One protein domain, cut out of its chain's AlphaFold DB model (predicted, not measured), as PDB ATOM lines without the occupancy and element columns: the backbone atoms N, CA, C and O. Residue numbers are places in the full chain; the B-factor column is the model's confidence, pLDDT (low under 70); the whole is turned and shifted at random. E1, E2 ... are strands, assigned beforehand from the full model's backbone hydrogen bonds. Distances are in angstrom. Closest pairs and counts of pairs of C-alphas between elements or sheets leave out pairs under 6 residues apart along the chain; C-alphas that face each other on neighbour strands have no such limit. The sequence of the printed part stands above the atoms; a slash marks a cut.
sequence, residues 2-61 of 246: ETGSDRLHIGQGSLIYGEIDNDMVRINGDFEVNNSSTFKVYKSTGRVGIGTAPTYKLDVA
ATOM      1  N   GLU A   2      53.334 -16.196 -38.032       42.28
ATOM      2  CA  GLU A   2      54.599 -16.887 -37.787       42.28
ATOM      3  C   GLU A   2      54.450 -17.754 -36.545       42.28
ATOM      4  O   GLU A   2      54.273 -17.267 -35.431       42.28
ATOM      5  N   THR A   3      54.455 -19.062 -36.766       48.22
ATOM      6  CA  THR A   3      54.595 -20.073 -35.725       48.22
ATOM      7  C   THR A   3      56.077 -20.214 -35.390       48.22
ATOM      8  O   THR A   3      56.858 -20.542 -36.281       48.22
ATOM      9  N   GLY A   4      56.447 -19.986 -34.125       54.38
ATOM     10  CA  GLY A   4      57.792 -20.290 -33.615       54.38
ATOM     11  C   GLY A   4      58.575 -19.145 -32.965       54.38
ATOM     12  O   GLY A   4      59.797 -19.225 -32.942       54.38
ATOM     13  N   SER A   5      57.944 -18.087 -32.444       47.69
ATOM     14  CA  SER A   5      58.685 -17.044 -31.716       47.69
ATOM     15  C   SER A   5      58.527 -17.185 -30.202       47.69
ATOM     16  O   SER A   5      57.397 -17.129 -29.718       47.69
ATOM     17  N   ASP A   6      59.640 -17.242 -29.467       53.81
ATOM     18  CA  ASP A   6      59.753 -17.079 -28.003       53.81
ATOM     19  C   ASP A   6      59.364 -15.656 -27.530       53.81
ATOM     20  O   ASP A   6      60.020 -15.041 -26.691       53.81
ATOM     21  N   ARG A   7      58.328 -15.058 -28.127       58.12
ATOM     22  CA  ARG A   7      57.893 -13.679 -27.887       58.12
ATOM     23  C   ARG A   7      56.561 -13.685 -27.149       58.12
ATOM     24  O   ARG A   7      55.659 -14.452 -27.475       58.12
ATOM     25  N   LEU A   8      56.430 -12.779 -26.182       65.56
ATOM     26  CA  LEU A   8      55.193 -12.532 -25.445       65.56
ATOM     27  C   LEU A   8      54.078 -12.088 -26.408       65.56
ATOM     28  O   LEU A   8      54.156 -11.012 -27.000       65.56
ATOM     29  N   HIS A   9      53.032 -12.906 -26.547       65.25
ATOM     30  CA  HIS A   9      51.824 -12.549 -27.286       65.25
ATOM     31  C   HIS A   9      50.772 -11.993 -26.323       65.25
ATOM     32  O   HIS A   9      50.285 -12.703 -25.446       65.25
ATOM     33  N   ILE A  10      50.413 -10.720 -26.492       67.19
ATOM     34  CA  ILE A  10      49.330 -10.072 -25.745       67.19
ATOM     35  C   ILE A  10      48.095 -10.112 -26.648       67.19
ATOM     36  O   ILE A  10      48.095  -9.505 -27.718       67.19
ATOM     37  N   GLY A  11      47.077 -10.877 -26.248       65.44
ATOM     38  CA  GLY A  11      45.807 -10.980 -26.971       65.44
ATOM     39  C   GLY A  11      44.939  -9.718 -26.850       65.44
ATOM     40  O   GLY A  11      45.421  -8.633 -26.540       65.44
ATOM     41  N   GLN A  12      43.629  -9.854 -27.077       61.44
ATOM     42  CA  GLN A  12      42.661  -8.758 -26.918       61.44
ATOM     43  C   GLN A  12      42.699  -8.185 -25.485       61.44
ATOM     44  O   GLN A  12      42.325  -8.866 -24.532       61.44
ATOM     45  N   GLY A  13      43.158  -6.937 -25.344       63.03
ATOM     46  CA  GLY A  13      43.337  -6.241 -24.065       63.03
ATOM     47  C   GLY A  13      44.611  -5.387 -24.041       63.03
ATOM     48  O   GLY A  13      45.399  -5.399 -24.982       63.03
ATOM     49  N   SER A  14      44.815  -4.615 -22.970       58.56
ATOM     50  CA  SER A  14      46.071  -3.889 -22.719       58.56
ATOM     51  C   SER A  14      46.849  -4.580 -21.604       58.56
ATOM     52  O   SER A  14      46.278  -4.902 -20.564       58.56
ATOM     53  N   LEU A  15      48.155  -4.783 -21.787       62.91
ATOM     54  CA  LEU A  15      49.049  -5.130 -20.683       62.91
ATOM     55  C   LEU A  15      49.190  -3.889 -19.794       62.91
ATOM     56  O   LEU A  15      49.866  -2.935 -20.163       62.91
ATOM     57  N   ILE A  16      48.494  -3.880 -18.654       58.22
ATOM     58  CA  ILE A  16      48.409  -2.693 -17.785       58.22
ATOM     59  C   ILE A  16      49.742  -2.435 -17.055       58.22
ATOM     60  O   ILE A  16      50.108  -1.282 -16.857       58.22
ATOM     61  N   TYR A  17      50.485  -3.483 -16.684       56.81
ATOM     62  CA  TYR A  17      51.872  -3.393 -16.213       56.81
ATOM     63  C   TYR A  17      52.512  -4.785 -16.283       56.81
ATOM     64  O   TYR A  17      51.947  -5.744 -15.758       56.81
ATOM     65  N   GLY A  18      53.667  -4.898 -16.934       57.47
ATOM     66  CA  GLY A  18      54.474  -6.111 -16.980       57.47
ATOM     67  C   GLY A  18      55.934  -5.697 -17.005       57.47
ATOM     68  O   GLY A  18      56.433  -5.248 -18.028       57.47
ATOM     69  N   GLU A  19      56.590  -5.789 -15.859       60.44
ATOM     70  CA  GLU A  19      58.030  -5.600 -15.752       60.44
ATOM     71  C   GLU A  19      58.654  -6.993 -15.745       60.44
ATOM     72  O   GLU A  19      58.297  -7.814 -14.899       60.44
ATOM     73  N   ILE A  20      59.507  -7.265 -16.732       68.00
ATOM     74  CA  ILE A  20      60.354  -8.459 -16.790       68.00
ATOM     75  C   ILE A  20      61.743  -7.982 -16.374       68.00
ATOM     76  O   ILE A  20      62.597  -7.716 -17.214       68.00
ATOM     77  N   ASP A  21      61.920  -7.766 -15.076       64.44
ATOM     78  CA  ASP A  21      63.211  -7.455 -14.468       64.44
ATOM     79  C   ASP A  21      63.411  -8.385 -13.263       64.44
ATOM     80  O   ASP A  21      62.449  -8.717 -12.562       64.44
ATOM     81  N   ASN A  22      64.650  -8.816 -13.024       64.69
ATOM     82  CA  ASN A  22      65.037  -9.690 -11.908       64.69
ATOM     83  C   ASN A  22      64.295 -11.045 -11.843       64.69
ATOM     84  O   ASN A  22      63.778 -11.414 -10.789       64.69
ATOM     85  N   ASP A  23      64.215 -11.778 -12.960       67.12
ATOM     86  CA  ASP A  23      63.603 -13.121 -13.049       67.12
ATOM     87  C   ASP A  23      62.123 -13.204 -12.607       67.12
ATOM     88  O   ASP A  23      61.600 -14.282 -12.321       67.12
ATOM     89  N   MET A  24      61.410 -12.071 -12.567       64.50
ATOM     90  CA  MET A  24      60.010 -12.001 -12.141       64.50
ATOM     91  C   MET A  24      59.081 -11.541 -13.264       64.50
ATOM     92  O   MET A  24      59.362 -10.584 -13.977       64.50
ATOM     93  N   VAL A  25      57.909 -12.176 -13.350       74.50
ATOM     94  CA  VAL A  25      56.757 -11.698 -14.130       74.50
ATOM     95  C   VAL A  25      55.637 -11.362 -13.153       74.50
ATOM     96  O   VAL A  25      55.157 -12.227 -12.420       74.50
ATOM     97  N   ARG A  26      55.203 -10.098 -13.128       71.69
ATOM     98  CA  ARG A  26      54.080  -9.649 -12.290       71.69
ATOM     99  C   ARG A  26      52.801  -9.568 -13.113       71.69
ATOM    100  O   ARG A  26      52.779  -8.928 -14.158       71.69
ATOM    101  N   ILE A  27      51.731 -10.182 -12.609       76.00
ATOM    102  CA  ILE A  27      50.423 -10.216 -13.270       76.00
ATOM    103  C   ILE A  27      49.379  -9.616 -12.334       76.00
ATOM    104  O   ILE A  27      49.167 -10.083 -11.217       76.00
ATOM    105  N   ASN A  28      48.705  -8.568 -12.805       73.75
ATOM    106  CA  ASN A  28      47.614  -7.914 -12.091       73.75
ATOM    107  C   ASN A  28      46.252  -8.469 -12.552       73.75
ATOM    108  O   ASN A  28      45.394  -7.725 -13.020       73.75
ATOM    109  N   GLY A  29      46.070  -9.784 -12.449       77.81
ATOM    110  CA  GLY A  29      44.923 -10.512 -12.994       77.81
ATOM    111  C   GLY A  29      45.078 -12.020 -12.810       77.81
ATOM    112  O   GLY A  29      45.911 -12.456 -12.017       77.81
ATOM    113  N   ASP A  30      44.274 -12.795 -13.529       81.88
ATOM    114  CA  ASP A  30      44.393 -14.253 -13.535       81.88
ATOM    115  C   ASP A  30      45.637 -14.688 -14.324       81.88
ATOM    116  O   ASP A  30      46.043 -14.032 -15.287       81.88
ATOM    117  N   PHE A  31      46.240 -15.800 -13.913       84.56
ATOM    118  CA  PHE A  31      47.348 -16.432 -14.622       84.56
ATOM    119  C   PHE A  31      46.928 -17.815 -15.110       84.56
ATOM    120  O   PHE A  31      46.443 -18.628 -14.326       84.56
ATOM    121  N   GLU A  32      47.130 -18.088 -16.396       81.75
ATOM    122  CA  GLU A  32      46.806 -19.364 -17.033       81.75
ATOM    123  C   GLU A  32      47.995 -19.841 -17.868       81.75
ATOM    124  O   GLU A  32      48.500 -19.112 -18.723       81.75
ATOM    125  N   VAL A  33      48.437 -21.076 -17.618       80.25
ATOM    126  CA  VAL A  33      49.472 -21.748 -18.413       80.25
ATOM    127  C   VAL A  33      48.792 -22.782 -19.300       80.25
ATOM    128  O   VAL A  33      48.222 -23.748 -18.791       80.25
ATOM    129  N   ASN A  34      48.883 -22.575 -20.619       67.31
ATOM    130  CA  ASN A  34      48.194 -23.323 -21.679       67.31
ATOM    131  C   ASN A  34      46.655 -23.297 -21.564       67.31
ATOM    132  O   ASN A  34      46.083 -23.564 -20.513       67.31
ATOM    133  N   ASN A  35      45.968 -23.084 -22.692       61.75
ATOM    134  CA  ASN A  35      44.497 -22.980 -22.810       61.75
ATOM    135  C   ASN A  35      43.721 -24.288 -22.480       61.75
ATOM    136  O   ASN A  35      42.575 -24.460 -22.884       61.75
ATOM    137  N   SER A  36      44.362 -25.250 -21.807       59.06
ATOM    138  CA  SER A  36      43.900 -26.624 -21.573       59.06
ATOM    139  C   SER A  36      43.825 -26.985 -20.079       59.06
ATOM    140  O   SER A  36      43.996 -28.144 -19.707       59.06
ATOM    141  N   SER A  37      43.580 -26.010 -19.201       64.81
ATOM    142  CA  SER A  37      43.377 -26.240 -17.756       64.81
ATOM    143  C   SER A  37      44.581 -26.816 -17.000       64.81
ATOM    144  O   SER A  37      44.404 -27.328 -15.900       64.81
ATOM    145  N   THR A  38      45.804 -26.733 -17.538       81.19
ATOM    146  CA  THR A  38      46.962 -27.384 -16.899       81.19
ATOM    147  C   THR A  38      47.350 -26.724 -15.573       81.19
ATOM    148  O   THR A  38      47.552 -27.428 -14.588       81.19
ATOM    149  N   PHE A  39      47.356 -25.387 -15.509       90.75
ATOM    150  CA  PHE A  39      47.570 -24.618 -14.282       90.75
ATOM    151  C   PHE A  39      46.888 -23.247 -14.380       90.75
ATOM    152  O   PHE A  39      47.124 -22.508 -15.340       90.75
ATOM    153  N   LYS A  40      46.049 -22.903 -13.397       89.38
ATOM    154  CA  LYS A  40      45.323 -21.625 -13.328       89.38
ATOM    155  C   LYS A  40      45.387 -21.018 -11.932       89.38
ATOM    156  O   LYS A  40      45.140 -21.713 -10.949       89.38
ATOM    157  N   VAL A  41      45.633 -19.714 -11.848       91.81
ATOM    158  CA  VAL A  41      45.554 -18.914 -10.618       91.81
ATOM    159  C   VAL A  41      44.524 -17.812 -10.824       91.81
ATOM    160  O   VAL A  41      44.712 -16.928 -11.656       91.81
ATOM    161  N   TYR A  42      43.444 -17.854 -10.047       89.75
ATOM    162  CA  TYR A  42      42.363 -16.876 -10.108       89.75
ATOM    163  C   TYR A  42      42.581 -15.797  -9.055       89.75
ATOM    164  O   TYR A  42      42.397 -16.047  -7.860       89.75
ATOM    165  N   LYS A  43      42.931 -14.581  -9.475       88.25
ATOM    166  CA  LYS A  43      43.188 -13.461  -8.564       88.25
ATOM    167  C   LYS A  43      41.931 -13.064  -7.795       88.25
ATOM    168  O   LYS A  43      42.004 -12.793  -6.600       88.25
ATOM    169  N   SER A  44      40.782 -13.034  -8.469       89.94
ATOM    170  CA  SER A  44      39.508 -12.589  -7.885       89.94
ATOM    171  C   SER A  44      39.037 -13.464  -6.719       89.94
ATOM    172  O   SER A  44      38.413 -12.964  -5.787       89.94
ATOM    173  N   THR A  45      39.359 -14.761  -6.745       92.56
ATOM    174  CA  THR A  45      38.931 -15.738  -5.727       92.56
ATOM    175  C   THR A  45      40.082 -16.265  -4.861       92.56
ATOM    176  O   THR A  45      39.852 -16.896  -3.819       92.56
ATOM    177  N   GLY A  46      41.330 -16.013  -5.265       94.00
ATOM    178  CA  GLY A  46      42.533 -16.573  -4.655       94.00
ATOM    179  C   GLY A  46      42.522 -18.100  -4.673       94.00
ATOM    180  O   GLY A  46      42.758 -18.709  -3.629       94.00
ATOM    181  N   ARG A  47      42.138 -18.702  -5.805       95.69
ATOM    182  CA  ARG A  47      42.071 -20.158  -6.006       95.69
ATOM    183  C   ARG A  47      43.093 -20.605  -7.038       95.69
ATOM    184  O   ARG A  47      43.361 -19.875  -7.992       95.69
ATOM    185  N   VAL A  48      43.602 -21.820  -6.868       95.25
ATOM    186  CA  VAL A  48      44.536 -22.462  -7.794       95.25
ATOM    187  C   VAL A  48      43.924 -23.758  -8.317       95.25
ATOM    188  O   VAL A  48      43.420 -24.563  -7.539       95.25
ATOM    189  N   GLY A  49      43.940 -23.946  -9.632       93.50
ATOM    190  CA  GLY A  49      43.497 -25.169 -10.297       93.50
ATOM    191  C   GLY A  49      44.649 -25.818 -11.051       93.50
ATOM    192  O   GLY A  49      45.352 -25.133 -11.792       93.50
ATOM    193  N   ILE A  50      44.837 -27.125 -10.881       93.19
ATOM    194  CA  ILE A  50      45.799 -27.930 -11.644       93.19
ATOM    195  C   ILE A  50      45.015 -29.040 -12.339       93.19
ATOM    196  O   ILE A  50      44.367 -29.842 -11.677       93.19
ATOM    197  N   GLY A  51      44.995 -29.060 -13.669       91.62
ATOM    198  CA  GLY A  51      44.186 -30.011 -14.447       91.62
ATOM    199  C   GLY A  51      42.665 -29.778 -14.404       91.62
ATOM    200  O   GLY A  51      41.925 -30.511 -15.054       91.62
ATOM    201  N   THR A  52      42.166 -28.783 -13.658       91.31
ATOM    202  CA  THR A  52      40.726 -28.503 -13.491       91.31
ATOM    203  C   THR A  52      40.445 -27.049 -13.101       91.31
ATOM    204  O   THR A  52      41.334 -26.334 -12.636       91.31
ATOM    205  N   ALA A  53      39.196 -26.605 -13.277       90.38
ATOM    206  CA  ALA A  53      38.715 -25.332 -12.748       90.38
ATOM    207  C   ALA A  53      38.405 -25.471 -11.240       90.38
ATOM    208  O   ALA A  53      37.609 -26.335 -10.868       90.38
ATOM    209  N   PRO A  54      38.992 -24.635 -10.363       93.44
ATOM    210  CA  PRO A  54      38.912 -24.834  -8.925       93.44
ATOM    211  C   PRO A  54      37.607 -24.314  -8.302       93.44
ATOM    212  O   PRO A  54      37.244 -23.133  -8.367       93.44
ATOM    213  N   THR A  55      36.933 -25.218  -7.610       95.69
ATOM    214  CA  THR A  55      35.816 -25.001  -6.689       95.69
ATOM    215  C   THR A  55      36.291 -24.683  -5.266       95.69
ATOM    216  O   THR A  55      35.651 -23.875  -4.587       95.69
ATOM    217  N   TYR A  56      37.448 -25.213  -4.849       96.69
ATOM    218  CA  TYR A  56      38.103 -24.915  -3.567       96.69
ATOM    219  C   TYR A  56      39.361 -24.053  -3.737       96.69
ATOM    220  O   TYR A  56      39.677 -23.575  -4.824       96.69
ATOM    221  N   LYS A  57      40.068 -23.775  -2.631       96.38
ATOM    222  CA  LYS A  57      41.303 -22.972  -2.658       96.38
ATOM    223  C   LYS A  57      42.396 -23.599  -3.521       96.38
ATOM    224  O   LYS A  57      43.109 -22.861  -4.196       96.38
ATOM    225  N   LEU A  58      42.473 -24.925  -3.532       95.44
ATOM    226  CA  LEU A  58      43.309 -25.697  -4.435       95.44
ATOM    227  C   LEU A  58      42.512 -26.918  -4.890       95.44
ATOM    228  O   LEU A  58      42.171 -27.740  -4.047       95.44
ATOM    229  N   ASP A  59      42.255 -27.031  -6.191       94.06
ATOM    230  CA  ASP A  59      41.766 -28.272  -6.794       94.06
ATOM    231  C   ASP A  59      42.804 -28.812  -7.769       94.06
ATOM    232  O   ASP A  59      43.333 -28.087  -8.615       94.06
ATOM    233  N   VAL A  60      43.075 -30.107  -7.655       93.38
ATOM    234  CA  VAL A  60      43.965 -30.841  -8.550       93.38
ATOM    235  C   VAL A  60      43.162 -31.984  -9.157       93.38
ATOM    236  O   VAL A  60      42.689 -32.853  -8.428       93.38
ATOM    237  N   ALA A  61      42.996 -31.985 -10.477       91.50
ATOM    238  CA  ALA A  61      42.487 -33.136 -11.209       91.50
ATOM    239  C   ALA A  61      43.657 -33.940 -11.773       91.50
ATOM    240  O   ALA A  61      44.500 -33.423 -12.505       91.50
TER     241      ALA A  61
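What this domain is: This is residues 2 to 61 of the 246 residues of an uncharacterized protein of Bacteroidales bacterium (UniProt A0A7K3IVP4). With little regular structure, a long unnamed stretch, residues 2 to 30, leads into a small, nearly flat sheet of four short strands; residues 2 to 14 stick out. The 60 printed residues hold no named helix; E1, E2, E3 and E4 follow in chain order, also the order of the mixed sheet. The class is all strand, with 14 residues in named elements. The whole is loose, radius of gyration of the C-alphas 13.5 A, spanning 35 by 25 by 24 A.

How they stand to each other: E1, residues 31 to 33, and E2, residues 39 to 42, form an antiparallel hairpin, N 31 and O 41 within hydrogen-bond range at 2.9 A. E3, residues 47 to 50, extends this to a meander, each strand the antiparallel neighbour of the one before, with N 40 and O 49 at 2.8 A. E4, residues 58 to 60, is parallel to E3, with N 59 and O 48 at 3.0 A.

Where its parts are: E1 begins at C-alpha 31 (47.348, -16.432, -14.622). E2 measures 10.2 A and E3 10.3 A. E4 ends at C-alpha 60 (43.965, -30.841, -8.550).

The domain as a whole: The farthest C-alphas, of Glu 2 and Tyr 56, are 38.8 A apart. The printed part has no cut. Residues 2 to 24 and 34 to 37 have pLDDT under 70.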